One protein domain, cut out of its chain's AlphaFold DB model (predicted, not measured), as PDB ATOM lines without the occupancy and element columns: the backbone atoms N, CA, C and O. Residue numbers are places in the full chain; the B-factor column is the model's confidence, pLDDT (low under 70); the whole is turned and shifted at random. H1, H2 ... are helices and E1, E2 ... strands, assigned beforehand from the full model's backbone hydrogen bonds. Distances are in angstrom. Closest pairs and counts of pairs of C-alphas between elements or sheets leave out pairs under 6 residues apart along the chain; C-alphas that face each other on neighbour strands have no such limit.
ATOM      1  N   ARG A   7       6.514  44.195 -55.375       89.25
ATOM      2  CA  ARG A   7       6.398  42.739 -55.306       89.25
ATOM      3  C   ARG A   7       5.258  42.407 -54.358       89.25
ATOM      4  O   ARG A   7       5.213  42.923 -53.248       89.25
ATOM      5  N   ILE A   8       4.333  41.565 -54.795       89.06
ATOM      6  CA  ILE A   8       3.224  41.105 -53.958       89.06
ATOM      7  C   ILE A   8       3.653  39.823 -53.253       89.06
ATOM      8  O   ILE A   8       4.110  38.892 -53.909       89.06
ATOM      9  N   GLU A   9       3.544  39.809 -51.924       83.25
ATOM     10  CA  GLU A   9       3.923  38.657 -51.100       83.25
ATOM     11  C   GLU A   9       2.849  37.570 -51.204       83.25
ATOM     12  O   GLU A   9       3.166  36.421 -51.485       83.25
ATOM     13  N   ASN A  10       1.577  37.958 -51.048       77.62
ATOM     14  CA  ASN A  10       0.424  37.059 -51.058       77.62
ATOM     15  C   ASN A  10      -0.778  37.700 -51.769       77.62
ATOM     16  O   ASN A  10      -1.026  38.905 -51.651       77.62
ATOM     17  N   GLY A  11      -1.572  36.861 -52.435       74.31
ATOM     18  CA  GLY A  11      -2.889  37.216 -52.962       74.31
ATOM     19  C   GLY A  11      -2.853  37.858 -54.349       74.31
ATOM     20  O   GLY A  11      -2.093  37.446 -55.225       74.31
ATOM     21  N   PHE A  12      -3.729  38.842 -54.569       74.56
ATOM     22  CA  PHE A  12      -3.905  39.487 -55.870       74.56
ATOM     23  C   PHE A  12      -2.717  40.357 -56.266       74.56
ATOM     24  O   PHE A  12      -2.320  41.272 -55.544       74.56
ATOM     25  N   ASP A  13      -2.224  40.137 -57.482       79.00
ATOM     26  CA  ASP A  13      -1.128  40.917 -58.037       79.00
ATOM     27  C   ASP A  13      -1.608  42.279 -58.566       79.00
ATOM     28  O   ASP A  13      -1.875  42.465 -59.757       79.00
ATOM     29  N   ILE A  14      -1.718  43.260 -57.664       79.94
ATOM     30  CA  ILE A  14      -2.161  44.622 -58.008       79.94
ATOM     31  C   ILE A  14      -1.163  45.361 -58.906       79.94
ATOM     32  O   ILE A  14      -1.512  46.374 -59.518       79.94
ATOM     33  N   SER A  15       0.077  44.865 -59.013       78.31
ATOM     34  CA  SER A  15       1.085  45.452 -59.897       78.31
ATOM     35  C   SER A  15       0.696  45.292 -61.373       78.31
ATOM     36  O   SER A  15       0.954  46.195 -62.174       78.31
ATOM     37  N   LYS A  16      -0.019  44.207 -61.709       81.25
ATOM     38  CA  LYS A  16      -0.496  43.884 -63.063       81.25
ATOM     39  C   LYS A  16      -1.728  44.675 -63.497       81.25
ATOM     40  O   LYS A  16      -2.053  44.686 -64.681       81.25
ATOM     41  N   ILE A  17      -2.416  45.346 -62.572       83.44
ATOM     42  CA  ILE A  17      -3.611  46.125 -62.900       83.44
ATOM     43  C   ILE A  17      -3.198  47.404 -63.637       83.44
ATOM     44  O   ILE A  17      -2.476  48.267 -63.111       83.44
ATOM     45  N   THR A  18      -3.680  47.520 -64.874       82.56
ATOM     46  CA  THR A  18      -3.575  48.723 -65.697       82.56
ATOM     47  C   THR A  18      -4.687  49.700 -65.328       82.56
ATOM     48  O   THR A  18      -5.857  49.328 -65.322       82.56
ATOM     49  N   GLY A  19      -4.339  50.961 -65.062       87.31
ATOM     50  CA  GLY A  19      -5.309  51.994 -64.686       87.31
ATOM     51  C   GLY A  19      -5.576  52.064 -63.181       87.31
ATOM     52  O   GLY A  19      -4.666  51.859 -62.373       87.31
ATOM     53  N   ALA A  20      -6.807  52.433 -62.819       91.62
ATOM     54  CA  ALA A  20      -7.222  52.607 -61.431       91.62
ATOM     55  C   ALA A  20      -7.436  51.256 -60.730       91.62
ATOM     56  O   ALA A  20      -7.999  50.331 -61.315       91.62
ATOM     57  N   ILE A  21      -7.009  51.149 -59.471       91.94
ATOM     58  CA  ILE A  21      -7.264  49.968 -58.642       91.94
ATOM     59  C   ILE A  21      -8.726  50.001 -58.176       91.94
ATOM     60  O   ILE A  21      -9.121  50.964 -57.507       91.94
ATOM     61  N   PRO A  22      -9.530  48.970 -58.490       92.44
ATOM     62  CA  PRO A  22     -10.942  48.955 -58.137       92.44
ATOM     63  C   PRO A  22     -11.123  48.871 -56.621       92.44
ATOM     64  O   PRO A  22     -10.445  48.089 -55.954       92.44
ATOM     65  N   GLN A  23     -12.059  49.654 -56.079       94.25
ATOM     66  CA  GLN A  23     -12.293  49.736 -54.635       94.25
ATOM     67  C   GLN A  23     -12.575  48.375 -53.992       94.25
ATOM     68  O   GLN A  23     -12.147  48.140 -52.872       94.25
ATOM     69  N   ASN A  24     -13.257  47.466 -54.689       92.31
ATOM     70  CA  ASN A  24     -13.668  46.156 -54.180       92.31
ATOM     71  C   ASN A  24     -12.597  45.053 -54.328       92.31
ATOM     72  O   ASN A  24     -12.906  43.872 -54.177       92.31
ATOM     73  N   ILE A  25     -11.343  45.400 -54.637       90.81
ATOM     74  CA  ILE A  25     -10.280  44.409 -54.836       90.81
ATOM     75  C   ILE A  25     -10.099  43.472 -53.628       90.81
ATOM     76  O   ILE A  25      -9.878  43.906 -52.500       90.81
ATOM     77  N   GLY A  26     -10.179  42.160 -53.854       89.31
ATOM     78  CA  GLY A  26     -10.087  41.160 -52.782       89.31
ATOM     79  C   GLY A  26     -11.405  40.882 -52.040       89.31
ATOM     80  O   GLY A  26     -11.395  40.116 -51.081       89.31
ATOM     81  N   GLU A  27     -12.536  41.467 -52.446       92.44
ATOM     82  CA  GLU A  27     -13.862  41.196 -51.857       92.44
ATOM     83  C   GLU A  27     -14.705  40.212 -52.663       92.44
ATOM     84  O   GLU A  27     -14.514  40.048 -53.865       92.44
ATOM     85  N   GLY A  28     -15.689  39.609 -51.990       91.50
ATOM     86  CA  GLY A  28     -16.709  38.762 -52.608       91.50
ATOM     87  C   GLY A  28     -16.272  37.318 -52.848       91.50
ATOM     88  O   GLY A  28     -17.066  36.520 -53.343       91.50
ATOM     89  N   TYR A  29     -15.047  36.954 -52.472       89.38
ATOM     90  CA  TYR A  29     -14.572  35.583 -52.567       89.38
ATOM     91  C   TYR A  29     -15.181  34.742 -51.456       89.38
ATOM     92  O   TYR A  29     -15.165  35.135 -50.289       89.38
ATOM     93  N   GLN A  30     -15.698  33.574 -51.824       92.31
ATOM     94  CA  GLN A  30     -16.301  32.633 -50.892       92.31
ATOM     95  C   GLN A  30     -15.444  31.382 -50.761       92.31
ATOM     96  O   GLN A  30     -14.928  30.870 -51.754       92.31
ATOM     97  N   PHE A  31     -15.321  30.870 -49.541       90.12
ATOM     98  CA  PHE A  31     -14.647  29.603 -49.274       90.12
ATOM     99  C   PHE A  31     -15.254  28.903 -48.061       90.12
ATOM    100  O   PHE A  31     -15.815  29.544 -47.171       90.12
ATOM    101  N   ASN A  32     -15.143  27.577 -48.029       90.25
ATOM    102  CA  ASN A  32     -15.586  26.768 -46.901       90.25
ATOM    103  C   ASN A  32     -14.394  26.418 -46.013       90.25
ATOM    104  O   ASN A  32     -13.388  25.907 -46.498       90.25
ATOM    105  N   LEU A  33     -14.531  26.640 -44.710       87.38
ATOM    106  CA  LEU A  33     -13.532  26.270 -43.716       87.38
ATOM    107  C   LEU A  33     -14.236  25.704 -42.484       87.38
ATOM    108  O   LEU A  33     -15.115  26.350 -41.917       87.38
ATOM    109  N   ALA A  34     -13.877  24.476 -42.095       85.88
ATOM    110  CA  ALA A  34     -14.475  23.764 -40.960       85.88
ATOM    111  C   ALA A  34     -16.026  23.753 -40.974       85.88
ATOM    112  O   ALA A  34     -16.674  24.000 -39.959       85.88
ATOM    113  N   GLY A  35     -16.628  23.506 -42.146       87.81
ATOM    114  CA  GLY A  35     -18.088  23.431 -42.313       87.81
ATOM    115  C   GLY A  35     -18.819  24.780 -42.306       87.81
ATOM    116  O   GLY A  35     -20.047  24.799 -42.309       87.81
ATOM    117  N   LYS A  36     -18.093  25.903 -42.307       90.69
ATOM    118  CA  LYS A  36     -18.653  27.255 -42.406       90.69
ATOM    119  C   LYS A  36     -18.240  27.911 -43.717       90.69
ATOM    120  O   LYS A  36     -17.086  27.790 -44.123       90.69
ATOM    121  N   GLN A  37     -19.166  28.636 -44.339       93.62
ATOM    122  CA  GLN A  37     -18.883  29.448 -45.519       93.62
ATOM    123  C   GLN A  37     -18.475  30.859 -45.089       93.62
ATOM    124  O   GLN A  37     -19.229  31.555 -44.409       93.62
ATOM    125  N   TYR A  38     -17.286  31.282 -45.501       93.31
ATOM    126  CA  TYR A  38     -16.761  32.623 -45.286       93.31
ATOM    127  C   TYR A  38     -16.835  33.434 -46.575       93.31
ATOM    128  O   TYR A  38     -16.717  32.880 -47.665       93.31
ATOM    129  N   THR A  39     -17.014  34.747 -46.444       94.31
ATOM    130  CA  THR A  39     -16.902  35.711 -47.548       94.31
ATOM    131  C   THR A  39     -15.837  36.750 -47.214       94.31
ATOM    132  O   THR A  39     -15.796  37.244 -46.084       94.31
ATOM    133  N   THR A  40     -14.978  37.094 -48.174       92.69
ATOM    134  CA  THR A  40     -14.016  38.190 -48.012       92.69
ATOM    135  C   THR A  40     -14.719  39.546 -48.098       92.69
ATOM    136  O   THR A  40     -15.461  39.823 -49.044       92.69
ATOM    137  N   ILE A  41     -14.458  40.417 -47.125       92.75
ATOM    138  CA  ILE A  41     -14.944  41.802 -47.094       92.75
ATOM    139  C   ILE A  41     -13.790  42.782 -46.889       92.75
ATOM    140  O   ILE A  41     -12.790  42.465 -46.238       92.75
ATOM    141  N   GLY A  42     -13.924  43.986 -47.439       91.12
ATOM    142  CA  GLY A  42     -12.941  45.054 -47.294       91.12
ATOM    143  C   GLY A  42     -13.043  45.759 -45.943       91.12
ATOM    144  O   GLY A  42     -14.089  45.764 -45.295       91.12
ATOM    145  N   SER A  43     -11.948  46.391 -45.516       88.94
ATOM    146  CA  SER A  43     -11.980  47.345 -44.404       88.94
ATOM    147  C   SER A  43     -12.359  48.732 -44.917       88.94
ATOM    148  O   SER A  43     -11.630  49.304 -45.733       88.94
ATOM    149  N   TYR A  44     -13.451  49.284 -44.388       92.31
ATOM    150  CA  TYR A  44     -13.989  50.578 -44.796       92.31
ATOM    151  C   TYR A  44     -13.920  51.619 -43.680       92.31
ATOM    152  O   TYR A  44     -14.148  51.324 -42.506       92.31
ATOM    153  N   THR A  45     -13.625  52.852 -44.065       91.25
ATOM    154  CA  THR A  45     -13.715  54.045 -43.223       91.25
ATOM    155  C   THR A  45     -15.183  54.458 -43.049       91.25
ATOM    156  O   THR A  45     -16.082  53.950 -43.727       91.25
ATOM    157  N   LYS A  46     -15.462  55.411 -42.148       91.81
ATOM    158  CA  LYS A  46     -16.838  55.901 -41.912       91.81
ATOM    159  C   LYS A  46     -17.476  56.520 -43.161       91.81
ATOM    160  O   LYS A  46     -18.686  56.419 -43.333       91.81
ATOM    161  N   ASP A  47     -16.676  57.125 -44.037       93.50
ATOM    162  CA  ASP A  47     -17.103  57.688 -45.322       93.50
ATOM    163  C   ASP A  47     -17.100  56.659 -46.468       93.50
ATOM    164  O   ASP A  47     -17.207  57.034 -47.634       93.50
ATOM    165  N   LYS A  48     -17.039  55.357 -46.143       93.94
ATOM    166  CA  LYS A  48     -17.080  54.228 -47.088       93.94
ATOM    167  C   LYS A  48     -15.928  54.212 -48.095       93.94
ATOM    168  O   LYS A  48     -16.074  53.653 -49.182       93.94
ATOM    169  N   LYS A  49     -14.769  54.765 -47.739       96.31
ATOM    170  CA  LYS A  49     -13.528  54.552 -48.488       96.31
ATOM    171  C   LYS A  49     -12.844  53.286 -48.013       96.31
ATOM    172  O   LYS A  49     -12.997  52.872 -46.867       96.31
ATOM    173  N   ARG A  50     -12.063  52.672 -48.895       96.12
ATOM    174  CA  ARG A  50     -11.222  51.537 -48.547       96.12
ATOM    175  C   ARG A  50      -9.850  52.018 -48.120       96.12
ATOM    176  O   ARG A  50      -9.285  52.923 -48.732       96.12
ATOM    177  N   LEU A  51      -9.319  51.398 -47.074       93.44
ATOM    178  CA  LEU A  51      -8.041  51.797 -46.511       93.44
ATOM    179  C   LEU A  51      -6.871  51.055 -47.175       93.44
ATOM    180  O   LEU A  51      -6.770  49.827 -47.095       93.44
ATOM    181  N   LEU A  52      -5.957  51.823 -47.760       93.75
ATOM    182  CA  LEU A  52      -4.623  51.396 -48.165       93.75
ATOM    183  C   LEU A  52      -3.618  51.883 -47.117       93.75
ATOM    184  O   LEU A  52      -3.475  53.085 -46.913       93.75
ATOM    185  N   ASN A  53      -2.899  50.959 -46.482       95.00
ATOM    186  CA  ASN A  53      -1.824  51.303 -45.553       95.00
ATOM    187  C   ASN A  53      -0.478  51.134 -46.246       95.00
ATOM    188  O   ASN A  53      -0.222  50.092 -46.848       95.00
ATOM    189  N   ILE A  54       0.386  52.132 -46.112       95.31
ATOM    190  CA  ILE A  54       1.792  52.045 -46.483       95.31
ATOM    191  C   ILE A  54       2.620  52.314 -45.232       95.31
ATOM    192  O   ILE A  54       2.466  53.352 -44.594       95.31
ATOM    193  N   GLU A  55       3.482  51.377 -44.870       96.31
ATOM    194  CA  GLU A  55       4.416  51.511 -43.758       96.31
ATOM    195  C   GLU A  55       5.817  51.716 -44.320       96.31
ATOM    196  O   GLU A  55       6.298  50.879 -45.077       96.31
ATOM    197  N   ILE A  56       6.445  52.831 -43.960       95.88
ATOM    198  CA  ILE A  56       7.850  53.111 -44.236       95.88
ATOM    199  C   ILE A  56       8.626  52.864 -42.948       95.88
ATOM    200  O   ILE A  56       8.264  53.404 -41.900       95.88
ATOM    201  N   SER A  57       9.695  52.084 -43.029       95.06
ATOM    202  CA  SER A  57      10.590  51.828 -41.904       95.06
ATOM    203  C   SER A  57      12.043  52.042 -42.292       95.06
ATOM    204  O   SER A  57      12.379  52.099 -43.479       95.06
ATOM    205  N   SER A  58      12.910  52.172 -41.291       91.88
ATOM    206  CA  SER A  58      14.354  52.165 -41.492       91.88
ATOM    207  C   SER A  58      15.039  51.127 -40.610       91.88
ATOM    208  O   SER A  58      14.515  50.694 -39.586       91.88
ATOM    209  N   PHE A  59      16.220  50.696 -41.036       87.06
ATOM    210  CA  PHE A  59      17.099  49.838 -40.260       87.06
ATOM    211  C   PHE A  59      18.537  50.306 -40.446       87.06
ATOM    212  O   PHE A  59      19.010  50.412 -41.576       87.06
ATOM    213  N   CYS A  60      19.230  50.567 -39.341       82.00
ATOM    214  CA  CYS A  60      20.667  50.817 -39.350       82.00
ATOM    215  C   CYS A  60      21.384  49.501 -39.034       82.00
ATOM    216  O   CYS A  60      21.279  48.983 -37.919       82.00
ATOM    217  N   GLY A  61      22.054  48.926 -40.033       66.44
ATOM    218  CA  GLY A  61      22.800  47.681 -39.868       66.44
ATOM    219  C   GLY A  61      24.140  47.889 -39.160       66.44
ATOM    220  O   GLY A  61      24.747  48.954 -39.242       66.44
ATOM    221  N   LEU A  62      24.644  46.835 -38.505       58.06
ATOM    222  CA  LEU A  62      25.984  46.829 -37.895       58.06
ATOM    223  C   LEU A  62      27.113  46.947 -38.940       58.06
ATOM    224  O   LEU A  62      28.220  47.364 -38.603       58.06
ATOM    225  N   CYS A  63      26.844  46.612 -40.205       53.50
ATOM    226  CA  CYS A  63      27.794  46.753 -41.305       53.50
ATOM    227  C   CYS A  63      27.831  48.209 -41.799       53.50
ATOM    228  O   CYS A  63      26.964  48.643 -42.553       53.50
ATOM    229  N   GLY A  64      28.840  48.967 -41.364       57.41
ATOM    230  CA  GLY A  64      29.197  50.262 -41.958       57.41
ATOM    231  C   GLY A  64      28.287  51.450 -41.615       57.41
ATOM    232  O   GLY A  64      28.512  52.536 -42.139       57.41
ATOM    233  N   GLY A  65      27.279  51.282 -40.748       65.56
ATOM    234  CA  GLY A  65      26.387  52.373 -40.327       65.56
ATOM    235  C   GLY A  65      25.423  52.864 -41.415       65.56
ATOM    236  O   GLY A  65      24.851  53.947 -41.282       65.56
ATOM    237  N   ALA A  66      25.246  52.092 -42.491       73.44
ATOM    238  CA  ALA A  66      24.298  52.417 -43.546       73.44
ATOM    239  C   ALA A  66      22.855  52.322 -43.024       73.44
ATOM    240  O   ALA A  66      22.458  51.331 -42.401       73.44
ATOM    241  N   ILE A  67      22.061  53.358 -43.301       84.12
ATOM    242  CA  ILE A  67      20.623  53.366 -43.033       84.12
ATOM    243  C   ILE A  67      19.918  52.823 -44.271       84.12
ATOM    244  O   ILE A  67      20.021  53.382 -45.361       84.12
ATOM    245  N   HIS A  68      19.180  51.739 -44.087       86.56
ATOM    246  CA  HIS A  68      18.321  51.169 -45.109       86.56
ATOM    247  C   HIS A  68      16.894  51.621 -44.873       86.56
ATOM    248  O   HIS A  68      16.405  51.530 -43.748       86.56
ATOM    249  N   TYR A  69      16.216  52.042 -45.932       92.50
ATOM    250  CA  TYR A  69      14.789  52.328 -45.885       92.50
ATOM    251  C   TYR A  69      14.004  51.221 -46.581       92.50
ATOM    252  O   TYR A  69      14.453  50.667 -47.583       92.50
ATOM    253  N   TYR A  70      12.813  50.930 -46.067       93.75
ATOM    254  CA  TYR A  70      11.905  49.920 -46.599       93.75
ATOM    255  C   TYR A  70      10.494  50.485 -46.661       93.75
ATOM    256  O   TYR A  70      10.128  51.351 -45.864       93.75
ATOM    257  N   ALA A  71       9.679  49.966 -47.576       95.25
ATOM    258  CA  ALA A  71       8.256  50.263 -47.599       95.25
ATOM    259  C   ALA A  71       7.423  49.011 -47.861       95.25
ATOM    260  O   ALA A  71       7.707  48.231 -48.773       95.25
ATOM    261  N   LYS A  72       6.359  48.857 -47.074       94.81
ATOM    262  CA  LYS A  72       5.373  47.786 -47.201       94.81
ATOM    263  C   LYS A  72       3.984  48.356 -47.415       94.81
ATOM    264  O   LYS A  72       3.642  49.411 -46.893       94.81
ATOM    265  N   LEU A  73       3.183  47.640 -48.183       93.81
ATOM    266  CA  LEU A  73       1.823  47.969 -48.563       93.81
ATOM    267  C   LEU A  73       0.870  46.905 -48.028       93.81
ATOM    268  O   LEU A  73       1.134  45.713 -48.166       93.81
ATOM    269  N   TYR A  74      -0.274  47.340 -47.500       92.50
ATOM    270  CA  TYR A  74      -1.322  46.452 -47.011       92.50
ATOM    271  C   TYR A  74      -2.716  46.964 -47.389       92.50
ATOM    272  O   TYR A  74      -3.096  48.085 -47.032       92.50
ATOM    273  N   ILE A  75      -3.511  46.108 -48.034       92.81
ATOM    274  CA  ILE A  75      -4.955  46.307 -48.232       92.81
ATOM    275  C   ILE A  75      -5.681  45.203 -47.468       92.81
ATOM    276  O   ILE A  75      -5.655  44.032 -47.856       92.81
ATOM    277  N   LYS A  76      -6.312  45.580 -46.354       90.75
ATOM    278  CA  LYS A  76      -6.951  44.623 -45.449       90.75
ATOM    279  C   LYS A  76      -8.214  44.031 -46.073       90.75
ATOM    280  O   LYS A  76      -9.077  44.761 -46.574       90.75
ATOM    281  N   VAL A  77      -8.323  42.713 -45.956       90.25
ATOM    282  CA  VAL A  77      -9.572  41.963 -46.095       90.25
ATOM    283  C   VAL A  77      -9.804  41.139 -44.838       90.25
ATOM    284  O   VAL A  77      -8.849  40.685 -44.201       90.25
ATOM    285  N   SER A  78     -11.071  40.956 -44.499       90.00
ATOM    286  CA  SER A  78     -11.525  40.088 -43.419       90.00
ATOM    287  C   SER A  78     -12.370  38.968 -44.004       90.00
ATOM    288  O   SER A  78     -13.213  39.219 -44.860       90.00
ATOM    289  N   ASN A  79     -12.190  37.748 -43.511       92.38
ATOM    290  CA  ASN A  79     -13.026  36.615 -43.895       92.38
ATOM    291  C   ASN A  79     -14.128  36.460 -42.860       92.38
ATOM    292  O   ASN A  79     -13.832  36.092 -41.723       92.38
ATOM    293  N   VAL A  80     -15.374  36.754 -43.223       93.44
ATOM    294  CA  VAL A  80     -16.501  36.795 -42.280       93.44
ATOM    295  C   VAL A  80     -17.528  35.700 -42.550       93.44
ATOM    296  O   VAL A  80     -17.801  35.356 -43.697       93.44
ATOM    297  N   CYS A  81     -18.105  35.168 -41.476       92.88
ATOM    298  CA  CYS A  81     -19.226  34.230 -41.470       92.88
ATOM    299  C   CYS A  81     -20.171  34.640 -40.329       92.88
ATOM    300  O   CYS A  81     -19.922  34.325 -39.160       92.88
ATOM    301  N   GLY A  82     -21.241  35.377 -40.647       89.19
ATOM    302  CA  GLY A  82     -22.103  35.997 -39.634       89.19
ATOM    303  C   GLY A  82     -21.290  36.905 -38.702       89.19
ATOM    304  O   GLY A  82     -20.587  37.796 -39.166       89.19
ATOM    305  N   ASN A  83     -21.327  36.630 -37.395       87.69
ATOM    306  CA  ASN A  83     -20.574  37.384 -36.380       87.69
ATOM    307  C   ASN A  83     -19.150  36.846 -36.132       87.69
ATOM    308  O   ASN A  83     -18.475  37.292 -35.208       87.69
ATOM    309  N   SER A  84     -18.699  35.848 -36.896       87.69
ATOM    310  CA  SER A  84     -17.356  35.263 -36.775       87.69
ATOM    311  C   SER A  84     -16.436  35.760 -37.887       87.69
ATOM    312  O   SER A  84     -16.888  35.996 -39.006       87.69
ATOM    313  N   SER A  85     -15.132  35.846 -37.608       88.44
ATOM    314  CA  SER A  85     -14.111  36.095 -38.631       88.44
ATOM    315  C   SER A  85     -12.891  35.195 -38.458       88.44
ATOM    316  O   SER A  85     -12.664  34.671 -37.367       88.44
ATOM    317  N   VAL A  86     -12.145  34.975 -39.544       87.06
ATOM    318  CA  VAL A  86     -10.931  34.142 -39.561       87.06
ATOM    319  C   VAL A  86      -9.816  34.830 -40.344       87.06
ATOM    320  O   VAL A  86     -10.067  35.555 -41.308       87.06
ATOM    321  N   SER A  87      -8.567  34.605 -39.947       80.31
ATOM    322  CA  SER A  87      -7.392  35.147 -40.629       80.31
ATOM    323  C   SER A  87      -6.200  34.206 -40.483       80.31
ATOM    324  O   SER A  87      -6.074  33.531 -39.466       80.31
ATOM    325  N   GLY A  88      -5.335  34.175 -41.503       72.25
ATOM    326  CA  GLY A  88      -4.069  33.433 -41.523       72.25
ATOM    327  C   GLY A  88      -4.225  31.917 -41.414       72.25
ATOM    328  O   GLY A  88      -4.117  31.200 -42.403       72.25
ATOM    329  N   TYR A  89      -4.484  31.439 -40.203       72.00
ATOM    330  CA  TYR A  89      -4.505  30.032 -39.848       72.00
ATOM    331  C   TYR A  89      -5.637  29.756 -38.859       72.00
ATOM    332  O   TYR A  89      -5.749  30.430 -37.833       72.00
ATOM    333  N   LEU A  90      -6.468  28.751 -39.136       75.62
ATOM    334  CA  LEU A  90      -7.517  28.320 -38.216       75.62
ATOM    335  C   LEU A  90      -7.499  26.802 -38.071       75.62
ATOM    336  O   LEU A  90      -7.742  26.073 -39.030       75.62
ATOM    337  N   GLY A  91      -7.264  26.335 -36.844       71.25
ATOM    338  CA  GLY A  91      -7.450  24.929 -36.484       71.25
ATOM    339  C   GLY A  91      -6.621  23.946 -37.310       71.25
ATOM    340  O   GLY A  91      -7.107  22.861 -37.603       71.25
ATOM    341  N   GLY A  92      -5.405  24.313 -37.720       77.19
ATOM    342  CA  GLY A  92      -4.563  23.429 -38.530       77.19
ATOM    343  C   GLY A  92      -4.489  23.806 -40.012       77.19
ATOM    344  O   GLY A  92      -3.583  23.360 -40.713       77.19
ATOM    345  N   ILE A  93      -5.441  24.610 -40.490       79.25
ATOM    346  CA  ILE A  93      -5.655  24.862 -41.914       79.25
ATOM    347  C   ILE A  93      -5.254  26.297 -42.244       79.25
ATOM    348  O   ILE A  93      -5.766  27.258 -41.659       79.25
ATOM    349  N   GLU A  94      -4.343  26.428 -43.201       84.06
ATOM    350  CA  GLU A  94      -3.938  27.707 -43.767       84.06
ATOM    351  C   GLU A  94      -4.986  28.206 -44.767       84.06
ATOM    352  O   GLU A  94      -5.503  27.452 -45.594       84.06
ATOM    353  N   ILE A  95      -5.325  29.491 -44.672       83.75
ATOM    354  CA  ILE A  95      -6.259  30.131 -45.598       83.75
ATOM    355  C   ILE A  95      -5.527  30.400 -46.923       83.75
ATOM    356  O   ILE A  95      -4.453  30.999 -46.879       83.75
ATOM    357  N   PRO A  96      -6.082  30.048 -48.101       82.69
ATOM    358  CA  PRO A  96      -5.414  30.330 -49.371       82.69
ATOM    359  C   PRO A  96      -5.166  31.829 -49.592       82.69
ATOM    360  O   PRO A  96      -5.923  32.685 -49.124       82.69
ATOM    361  N   ASN A  97      -4.089  32.148 -50.307       81.88
ATOM    362  CA  ASN A  97      -3.546  33.502 -50.430       81.88
ATOM    363  C   ASN A  97      -4.537  34.528 -51.001       81.88
ATOM    364  O   ASN A  97      -4.536  35.685 -50.586       81.88
ATOM    365  N   GLU A  98      -5.401  34.125 -51.929       77.38
ATOM    366  CA  GLU A  98      -6.436  34.959 -52.543       77.38
ATOM    367  C   GLU A  98      -7.517  35.438 -51.556       77.38
ATOM    368  O   GLU A  98      -8.190  36.434 -51.826       77.38
ATOM    369  N   TYR A  99      -7.636  34.788 -50.393       84.44
ATOM    370  CA  TYR A  99      -8.538  35.171 -49.299       84.44
ATOM    371  C   TYR A  99      -7.800  35.870 -48.143       84.44
ATOM    372  O   TYR A  99      -8.362  36.088 -47.065       84.44
ATOM    373  N   GLN A 100      -6.518  36.197 -48.323       85.75
ATOM    374  CA  GLN A 100      -5.722  36.914 -47.334       85.75
ATOM    375  C   GLN A 100      -5.606  38.406 -47.670       85.75
ATOM    376  O   GLN A 100      -5.854  38.856 -48.788       85.75
ATOM    377  N   THR A 101      -5.207  39.191 -46.664       88.81
ATOM    378  CA  THR A 101      -4.805  40.595 -46.848       88.81
ATOM    379  C   THR A 101      -3.783  40.696 -47.975       88.81
ATOM    380  O   THR A 101      -2.787  39.975 -47.961       88.81
ATOM    381  N   ILE A 102      -4.010  41.618 -48.911       90.56
ATOM    382  CA  ILE A 102      -3.073  41.873 -50.004       90.56
ATOM    383  C   ILE A 102      -1.876  42.602 -49.404       90.56
ATOM    384  O   ILE A 102      -2.032  43.696 -48.849       90.56
ATOM    385  N   LYS A 103      -0.702  41.982 -49.506       91.88
ATOM    386  CA  LYS A 103       0.560  42.518 -48.996       91.88
ATOM    387  C   LYS A 103       1.538  42.710 -50.136       91.88
ATOM    388  O   LYS A 103       1.660  41.838 -50.994       91.88
ATOM    389  N   GLY A 104       2.247  43.826 -50.125       91.44
ATOM    390  CA  GLY A 104       3.335  44.053 -51.060       91.44
ATOM    391  C   GLY A 104       4.511  44.757 -50.416       91.44
ATOM    392  O   GLY A 104       4.352  45.500 -49.453       91.44
ATOM    393  N   GLU A 105       5.684  44.550 -50.987       92.56
ATOM    394  CA  GLU A 105       6.900  45.282 -50.670       92.56
ATOM    395  C   GLU A 105       7.342  46.091 -51.889       92.56
ATOM    396  O   GLU A 105       7.220  45.652 -53.038       92.56
ATOM    397  N   PHE A 106       7.827  47.305 -51.643       92.56
ATOM    398  CA  PHE A 106       8.429  48.098 -52.702       92.56
ATOM    399  C   PHE A 106       9.800  47.521 -53.029       92.56
ATOM    400  O   PHE A 106      10.587  47.242 -52.128       92.56
ATOM    401  N   VAL A 107      10.075  47.342 -54.318       92.25
ATOM    402  CA  VAL A 107      11.339  46.774 -54.794       92.25
ATOM    403  C   VAL A 107      11.900  47.587 -55.948       92.25
ATOM    404  O   VAL A 107      11.180  48.337 -56.602       92.25
ATOM    405  N   ARG A 108      13.192  47.431 -56.212       90.94
ATOM    406  CA  ARG A 108      13.868  48.003 -57.376       90.94
ATOM    407  C   ARG A 108      15.019  47.106 -57.823       90.94
ATOM    408  O   ARG A 108      15.522  46.343 -57.004       90.94
ATOM    409  N   PRO A 109      15.448  47.181 -59.092       91.88
ATOM    410  CA  PRO A 109      16.661  46.497 -59.514       91.88
ATOM    411  C   PRO A 109      17.887  47.100 -58.814       91.88
ATOM    412  O   PRO A 109      18.016  48.323 -58.727       91.88
ATOM    413  N   LEU A 110      18.790  46.240 -58.352       90.94
ATOM    414  CA  LEU A 110      20.120  46.621 -57.891       90.94
ATOM    415  C   LEU A 110      20.964  47.116 -59.071       90.94
ATOM    416  O   LEU A 110      21.029  46.454 -60.112       90.94
ATOM    417  N   THR A 111      21.621  48.266 -58.925       90.69
ATOM    418  CA  THR A 111      22.465  48.840 -59.982       90.69
ATOM    419  C   THR A 111      23.929  48.410 -59.857       90.69
ATOM    420  O   THR A 111      24.408  48.081 -58.775       90.69
ATOM    421  N   GLN A 112      24.671  48.453 -60.971       92.62
ATOM    422  CA  GLN A 112      26.124  48.217 -60.952       92.62
ATOM    423  C   GLN A 112      26.846  49.247 -60.073       92.62
ATOM    424  O   GLN A 112      27.700  48.873 -59.280       92.62
ATOM    425  N   LYS A 113      26.438  50.523 -60.150       91.06
ATOM    426  CA  LYS A 113      27.007  51.610 -59.344       91.06
ATOM    427  C   LYS A 113      26.952  51.295 -57.847       91.06
ATOM    428  O   LYS A 113      27.944  51.460 -57.153       91.06
ATOM    429  N   GLU A 114      25.813  50.810 -57.359       88.25
ATOM    430  CA  GLU A 114      25.667  50.440 -55.949       88.25
ATOM    431  C   GLU A 114      26.557  49.260 -55.555       88.25
ATOM    432  O   GLU A 114      27.094  49.258 -54.453       88.25
ATOM    433  N   LYS A 115      26.745  48.269 -56.437       88.25
ATOM    434  CA  LYS A 115      27.692  47.174 -56.185       88.25
ATOM    435  C   LYS A 115      29.135  47.672 -56.107       88.25
ATOM    436  O   LYS A 115      29.874  47.215 -55.242       88.25
ATOM    437  N   ASP A 116      29.509  48.604 -56.978       89.19
ATOM    438  CA  ASP A 116      30.861  49.164 -57.027       89.19
ATOM    439  C   ASP A 116      31.151  50.064 -55.811       89.19
ATOM    440  O   ASP A 116      32.250  50.037 -55.261       89.19
ATOM    441  N   GLU A 117      30.165  50.856 -55.374       88.25
ATOM    442  CA  GLU A 117      30.309  51.817 -54.270       88.25
ATOM    443  C   GLU A 117      30.048  51.203 -52.885       88.25
ATOM    444  O   GLU A 117      30.579  51.691 -51.887       88.25
ATOM    445  N   GLN A 118      29.229  50.149 -52.803       83.81
ATOM    446  CA  GLN A 118      28.838  49.488 -51.549       83.81
ATOM    447  C   GLN A 118      28.959  47.957 -51.655       83.81
ATOM    448  O   GLN A 118      27.975  47.238 -51.443       83.81
ATOM    449  N   PRO A 119      30.159  47.420 -51.946       83.81
ATOM    450  CA  PRO A 119      30.350  45.980 -52.093       83.81
ATOM    451  C   PRO A 119      29.998  45.218 -50.805       83.81
ATOM    452  O   PRO A 119      29.310  44.204 -50.863       83.81
ATOM    453  N   ASP A 120      30.318  45.745 -49.621       81.12
ATOM    454  CA  ASP A 120      29.971  45.092 -48.345       81.12
ATOM    455  C   ASP A 120      28.459  44.892 -48.151       81.12
ATOM    456  O   ASP A 120      28.026  43.970 -47.456       81.12
ATOM    457  N   ARG A 121      27.640  45.745 -48.775       80.00
ATOM    458  CA  ARG A 121      26.177  45.668 -48.714       80.00
ATOM    459  C   ARG A 121      25.610  44.626 -49.676       80.00
ATOM    460  O   ARG A 121      24.598  44.002 -49.362       80.00
ATOM    461  N   TRP A 122      26.224  44.459 -50.847       84.94
ATOM    462  CA  TRP A 122      25.593  43.777 -51.980       84.94
ATOM    463  C   TRP A 122      26.366  42.573 -52.525       84.94
ATOM    464  O   TRP A 122      25.770  41.697 -53.148       84.94
ATOM    465  N   ASP A 123      27.678  42.509 -52.327       75.56
ATOM    466  CA  ASP A 123      28.553  41.707 -53.183       75.56
ATOM    467  C   ASP A 123      28.486  40.200 -52.909       75.56
ATOM    468  O   ASP A 123      28.621  39.398 -53.830       75.56
ATOM    469  N   TYR A 124      28.170  39.805 -51.673       74.31
ATOM    470  CA  TYR A 124      28.131  38.393 -51.281       74.31
ATOM    471  C   TYR A 124      26.925  37.613 -51.819       74.31
ATOM    472  O   TYR A 124      27.041  36.408 -52.042       74.31
ATOM    473  N   TRP A 125      25.770  38.259 -52.001       81.69
ATOM    474  CA  TRP A 125      24.500  37.551 -52.239       81.69
ATOM    475  C   TRP A 125      23.658  38.108 -53.385       81.69
ATOM    476  O   TRP A 125      22.700  37.447 -53.778       81.69
ATOM    477  N   TYR A 126      23.998  39.282 -53.924       88.25
ATOM    478  CA  TYR A 126      23.186  39.948 -54.939       88.25
ATOM    479  C   TYR A 126      23.935  40.138 -56.257       88.25
ATOM    480  O   TYR A 126      25.131  40.445 -56.304       88.25
ATOM    481  N   GLN A 127      23.195  40.005 -57.350       92.56
ATOM    482  CA  GLN A 127      23.618  40.311 -58.708       92.56
ATOM    483  C   GLN A 127      22.960  41.601 -59.201       92.56
ATOM    484  O   GLN A 127      21.894  42.012 -58.741       92.56
ATOM    485  N   VAL A 128      23.607  42.265 -60.161       92.56
ATOM    486  CA  VAL A 128      23.008  43.430 -60.820       92.56
ATOM    487  C   VAL A 128      21.690  43.023 -61.469       92.56
ATOM    488  O   VAL A 128      21.624  42.030 -62.190       92.56
ATOM    489  N   GLY A 129      20.649  43.814 -61.227       91.44
ATOM    490  CA  GLY A 129      19.291  43.536 -61.684       91.44
ATOM    491  C   GLY A 129      18.423  42.774 -60.683       91.44
ATOM    492  O   GLY A 129      17.204  42.754 -60.875       91.44
ATOM    493  N   ASP A 130      18.989  42.224 -59.602       91.62
ATOM    494  CA  ASP A 130      18.192  41.610 -58.540       91.62
ATOM    495  C   ASP A 130      17.213  42.622 -57.944       91.62
ATOM    496  O   ASP A 130      17.547  43.783 -57.702       91.62
ATOM    497  N   LEU A 131      15.980  42.176 -57.706       91.56
ATOM    498  CA  LEU A 131      14.952  43.003 -57.085       91.56
ATOM    499  C   LEU A 131      15.165  43.046 -55.569       91.56
ATOM    500  O   LEU A 131      14.815  42.096 -54.860       91.56
ATOM    501  N   VAL A 132      15.684  44.175 -55.097       90.50
ATOM    502  CA  VAL A 132      15.957  44.472 -53.687       90.50
ATOM    503  C   VAL A 132      14.876  45.391 -53.119       90.50
ATOM    504  O   VAL A 132      14.319  46.220 -53.838       90.50
ATOM    505  N   ASN A 133      14.569  45.247 -51.830       91.38
ATOM    506  CA  ASN A 133      13.574  46.056 -51.107       91.38
ATOM    507  C   ASN A 133      14.207  47.117 -50.184       91.38
ATOM    508  O   ASN A 133      13.488  47.824 -49.479       91.38
ATOM    509  N   ALA A 134      15.540  47.217 -50.184       90.00
ATOM    510  CA  ALA A 134      16.300  48.175 -49.394       90.00
ATOM    511  C   ALA A 134      16.678  49.390 -50.244       90.00
ATOM    512  O   ALA A 134      17.436  49.274 -51.209       90.00
ATOM    513  N   PHE A 135      16.203  50.560 -49.836       90.56
ATOM    514  CA  PHE A 135      16.441  51.841 -50.495       90.56
ATOM    515  C   PHE A 135      17.520  52.636 -49.757       90.56
ATOM    516  O   PHE A 135      17.725  52.452 -48.555       90.56
ATOM    517  N   GLU A 136      18.237  53.496 -50.481       86.56
ATOM    518  CA  GLU A 136      19.311  54.327 -49.906       86.56
ATOM    519  C   GLU A 136      18.779  55.613 -49.279       86.56
ATOM    520  O   GLU A 136      19.429  56.201 -48.419       86.56
ATOM    521  N   SER A 137      17.594  56.049 -49.706       89.12
ATOM    522  CA  SER A 137      17.000  57.291 -49.245       89.12
ATOM    523  C   SER A 137      15.486  57.196 -49.116       89.12
ATOM    524  O   SER A 137      14.809  56.407 -49.787       89.12
ATOM    525  N   LEU A 138      14.945  58.040 -48.242       91.31
ATOM    526  CA  LEU A 138      13.508  58.179 -48.070       91.31
ATOM    527  C   LEU A 138      12.861  58.791 -49.320       91.31
ATOM    528  O   LEU A 138      11.760  58.393 -49.697       91.31
ATOM    529  N   GLU A 139      13.549  59.716 -49.990       91.75
ATOM    530  CA  GLU A 139      13.064  60.384 -51.199       91.75
ATOM    531  C   GLU A 139      12.769  59.386 -52.324       91.75
ATOM    532  O   GLU A 139      11.785  59.544 -53.055       91.75
ATOM    533  N   GLU A 140      13.590  58.338 -52.452       89.62
ATOM    534  CA  GLU A 140      13.381  57.280 -53.437       89.62
ATOM    535  C   GLU A 140      12.049  56.559 -53.180       89.62
ATOM    536  O   GLU A 140      11.189  56.488 -54.065       89.62
ATOM    537  N   ILE A 141      11.822  56.123 -51.938       91.56
ATOM    538  CA  ILE A 141      10.573  55.477 -51.514       91.56
ATOM    539  C   ILE A 141       9.372  56.405 -51.709       91.56
ATOM    540  O   ILE A 141       8.342  55.994 -52.251       91.56
ATOM    541  N   GLU A 142       9.476  57.665 -51.291       92.12
ATOM    542  CA  GLU A 142       8.374  58.622 -51.383       92.12
ATOM    543  C   GLU A 142       7.979  58.909 -52.837       92.12
ATOM    544  O   GLU A 142       6.786  59.033 -53.143       92.12
ATOM    545  N   SER A 143       8.949  58.935 -53.756       90.94
ATOM    546  CA  SER A 143       8.696  59.045 -55.196       90.94
ATOM    547  C   SER A 143       7.908  57.843 -55.732       90.94
ATOM    548  O   SER A 143       6.911  58.013 -56.449       90.94
ATOM    549  N   LEU A 144       8.280  56.622 -55.328       90.31
ATOM    550  CA  LEU A 144       7.559  55.401 -55.705       90.31
ATOM    551  C   LEU A 144       6.135  55.385 -55.151       90.31
ATOM    552  O   LEU A 144       5.182  55.128 -55.894       90.31
ATOM    553  N   ILE A 145       5.962  55.736 -53.876       91.62
ATOM    554  CA  ILE A 145       4.646  55.832 -53.235       91.62
ATOM    555  C   ILE A 145       3.777  56.875 -53.942       91.62
ATOM    556  O   ILE A 145       2.604  56.615 -54.216       91.62
ATOM    557  N   LYS A 146       4.329  58.047 -54.280       91.06
ATOM    558  CA  LYS A 146       3.603  59.100 -55.005       91.06
ATOM    559  C   LYS A 146       3.108  58.612 -56.364       91.06
ATOM    560  O   LYS A 146       1.997  58.959 -56.765       91.06
ATOM    561  N   ASN A 147       3.900  57.809 -57.071       88.56
ATOM    562  CA  ASN A 147       3.483  57.220 -58.340       88.56
ATOM    563  C   ASN A 147       2.415  56.142 -58.153       88.56
ATOM    564  O   ASN A 147       1.420  56.156 -58.877       88.56
ATOM    565  N   LEU A 148       2.562  55.273 -57.151       88.38
ATOM    566  CA  LEU A 148       1.569  54.249 -56.837       88.38
ATOM    567  C   LEU A 148       0.217  54.864 -56.440       88.38
ATOM    568  O   LEU A 148      -0.823  54.433 -56.937       88.38
ATOM    569  N   LYS A 149       0.226  55.923 -55.617       90.56
ATOM    570  CA  LYS A 149      -0.971  56.656 -55.172       90.56
ATOM    571  C   LYS A 149      -1.858  57.128 -56.324       90.56
ATOM    572  O   LYS A 149      -3.070  57.171 -56.160       90.56
ATOM    573  N   LYS A 150      -1.292  57.428 -57.498       90.31
ATOM    574  CA  LYS A 150      -2.062  57.852 -58.683       90.31
ATOM    575  C   LYS A 150      -3.032  56.779 -59.188       90.31
ATOM    576  O   LYS A 150      -3.995  57.123 -59.863       90.31
ATOM    577  N   LYS A 151      -2.797  55.500 -58.871       90.88
ATOM    578  CA  LYS A 151      -3.716  54.408 -59.216       90.88
ATOM    579  C   LYS A 151      -4.919  54.308 -58.267       90.88
ATOM    580  O   LYS A 151      -5.859  53.583 -58.573       90.88
ATOM    581  N   PHE A 152      -4.913  55.008 -57.134       92.62
ATOM    582  CA  PHE A 152      -5.963  54.936 -56.119       92.62
ATOM    583  C   PHE A 152      -6.814  56.208 -56.148       92.62
ATOM    584  O   PHE A 152      -6.349  57.297 -55.813       92.62
ATOM    585  N   SER A 153      -8.073  56.074 -56.563       94.19
ATOM    586  CA  SER A 153      -9.024  57.188 -56.600       94.19
ATOM    587  C   SER A 153      -9.304  57.709 -55.191       94.19
ATOM    588  O   SER A 153      -9.775  56.959 -54.342       94.19
ATOM    589  N   SER A 154      -9.116  59.008 -54.949       93.50
ATOM    590  CA  SER A 154      -9.399  59.636 -53.646       93.50
ATOM    591  C   SER A 154     -10.883  59.630 -53.254       93.50
ATOM    592  O   SER A 154     -11.214  59.924 -52.107       93.50
ATOM    593  N   LYS A 155     -11.786  59.304 -54.191       94.88
ATOM    594  CA  LYS A 155     -13.216  59.096 -53.908       94.88
ATOM    595  C   LYS A 155     -13.485  57.744 -53.249       94.88
ATOM    596  O   LYS A 155     -14.437  57.624 -52.491       94.88
ATOM    597  N   GLU A 156     -12.658  56.751 -53.553       96.31
ATOM    598  CA  GLU A 156     -12.863  55.349 -53.177       96.31
ATOM    599  C   GLU A 156     -11.848  54.872 -52.138       96.31
ATOM    600  O   GLU A 156     -12.109  53.930 -51.393       96.31
ATOM    601  N   TRP A 157     -10.690  55.525 -52.078       96.75
ATOM    602  CA  TRP A 157      -9.552  55.095 -51.291       96.75
ATOM    603  C   TRP A 157      -9.089  56.181 -50.336       96.75
ATOM    604  O   TRP A 157      -8.954  57.351 -50.697       96.75
ATOM    605  N   GLU A 158      -8.771  55.750 -49.124       95.19
ATOM    606  CA  GLU A 158      -7.967  56.500 -48.177       95.19
ATOM    607  C   GLU A 158      -6.585  55.852 -48.115       95.19
ATOM    608  O   GLU A 158      -6.466  54.638 -47.936       95.19
ATOM    609  N   VAL A 159      -5.534  56.650 -48.324       93.81
ATOM    610  CA  VAL A 159      -4.151  56.161 -48.309       93.81
ATOM    611  C   VAL A 159      -3.427  56.711 -47.093       93.81
ATOM    612  O   VAL A 159      -2.987  57.864 -47.092       93.81
ATOM    613  N   GLU A 160      -3.251  55.859 -46.090       94.12
ATOM    614  CA  GLU A 160      -2.476  56.153 -44.890       94.12
ATOM    615  C   GLU A 160      -1.007  55.789 -45.106       94.12
ATOM    616  O   GLU A 160      -0.685  54.676 -45.524       94.12
ATOM    617  N   ILE A 161      -0.108  56.722 -44.791       94.44
ATOM    618  CA  ILE A 161       1.333  56.459 -44.721       94.44
ATOM    619  C   ILE A 161       1.753  56.543 -43.258       94.44
ATOM    620  O   ILE A 161       1.570  57.581 -42.621       94.44
ATOM    621  N   ARG A 162       2.346  55.467 -42.744       94.62
ATOM    622  CA  ARG A 162       2.924  55.382 -41.400       94.62
ATOM    623  C   ARG A 162       4.438  55.308 -41.519       94.62
ATOM    624  O   ARG A 162       4.948  54.662 -42.426       94.62
ATOM    625  N   ARG A 163       5.141  55.992 -40.620       92.31
ATOM    626  CA  ARG A 163       6.604  56.006 -40.557       92.31
ATOM    627  C   ARG A 163       7.035  55.421 -39.218       92.31
ATOM    628  O   ARG A 163       6.505  55.844 -38.193       92.31
ATOM    629  N   ASN A 164       7.932  54.445 -39.252       86.69
ATOM    630  CA  ASN A 164       8.401  53.688 -38.098       86.69
ATOM    631  C   ASN A 164       9.938  53.671 -38.124       86.69
ATOM    632  O   ASN A 164      10.538  52.828 -38.795       86.69
TER     633      ASN A 164
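This is residues 7 to 164 of the 165 residues of an uncharacterized protein of Prevotella copri (UniProt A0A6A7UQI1). A long, strongly twisted five-stranded sheet makes the body, with the helix H3 covering one face and running along its strands. At one end, E5 runs on into E6 and so into a second, smaller sheet of four strands that is turned and curled; at the far opposite end, the two short helices H1 and H2 sit among loops. The printed part has 158 residues, with three named helices and nine named strands in the order E1 E2 E3 E4 E5 E6 E7 E8 H1 H2 H3 E9; the larger sheet runs E1 E8 E5 E4 E9 and is mixed, the smaller runs E2 E3 E6 E7 and is antiparallel. The class is mixed, helices and strands, though under half of the residues are in named elements. The whole is only just loose, close to compact, with a radius of gyration of the C-alphas of 18.5 A and spans of 56 by 39 by 28 A.

In the larger sheet, E4, residues 50 to 60, and E5, residues 67 to 75, form a hairpin, antiparallel at 162 degrees, with N 55 and O 72 within hydrogen-bond range at 2.8 A. On the other side of E4, the edge strand E9, residues 157 to 164, is parallel to it at 18 degrees, with N 54 and O 160 2.8 A apart. E8, residues 102 to 106, is antiparallel to E5 at 156 degrees, with N 73 and O 104 2.7 A apart. The other edge strand, E1, residues 7 to 10, is antiparallel to E8 at 153 degrees, with N 7 and O 105 2.8 A apart. H3, residues 138 to 149, is on one face of this sheet, two layers in all, at a height over the sheet of 8.7 A. It lies over E5 and E4, along the strands, at 7 degrees to E5 on the local plane; the closest C-alphas of H3 and E5 are those of Leu 138 and Tyr 69, 6.4 A apart. E5 runs on into E6, residues 77 to 81, across a break of 1 residue, at 36 degrees. E6 and E7, residues 84 to 86, form a hairpin, with N 81 and O 84 2.9 A apart. E3, residues 36 to 42, is antiparallel to E6 at 147 degrees, with N 41 and O 78 2.8 A apart, and forms a hairpin with E2, residues 30 to 33, where N 38 and O 31 are 2.8 A apart. H1, residues 112 to 117, and H2, residues 119 to 122, only just touch, with 3 pairs of C-alphas within 8 A, and touch only at the corner; their closest C-alphas, of Lys 115 and Trp 122, are 5.8 A apart. Neither is on a sheet. In H1 and H3 every O i to N i+4 pair is within hydrogen-bond range; H2 is too short for such a pair, and its one O i to N i+3 pair is within range.

E4, the longest strand, measures 33.2 A from C-alpha 50 at (-11.222, 51.537, -48.547) to C-alpha 60 at (20.667, 50.817, -39.350). E5 measures 27.0 A, E9 22.3 A, E3 19.3 A and H3 16.2 A. E1 begins at C-alpha 7, (6.398, 42.739, -55.306), and E9 ends at C-alpha 164, (8.401, 53.688, -38.098).

The two C-alphas farthest apart, those of Gly 35 and Glu 117, are 57.4 A apart. The printed part has no cut. The links E1 to E2, E7 to E8 and H2 to H3 are long. Residues 108 to 109 pair with residues 131 to 132, antiparallel. The mean pLDDT of the printed part is 87.9, and residues 61 to 65 are under 70.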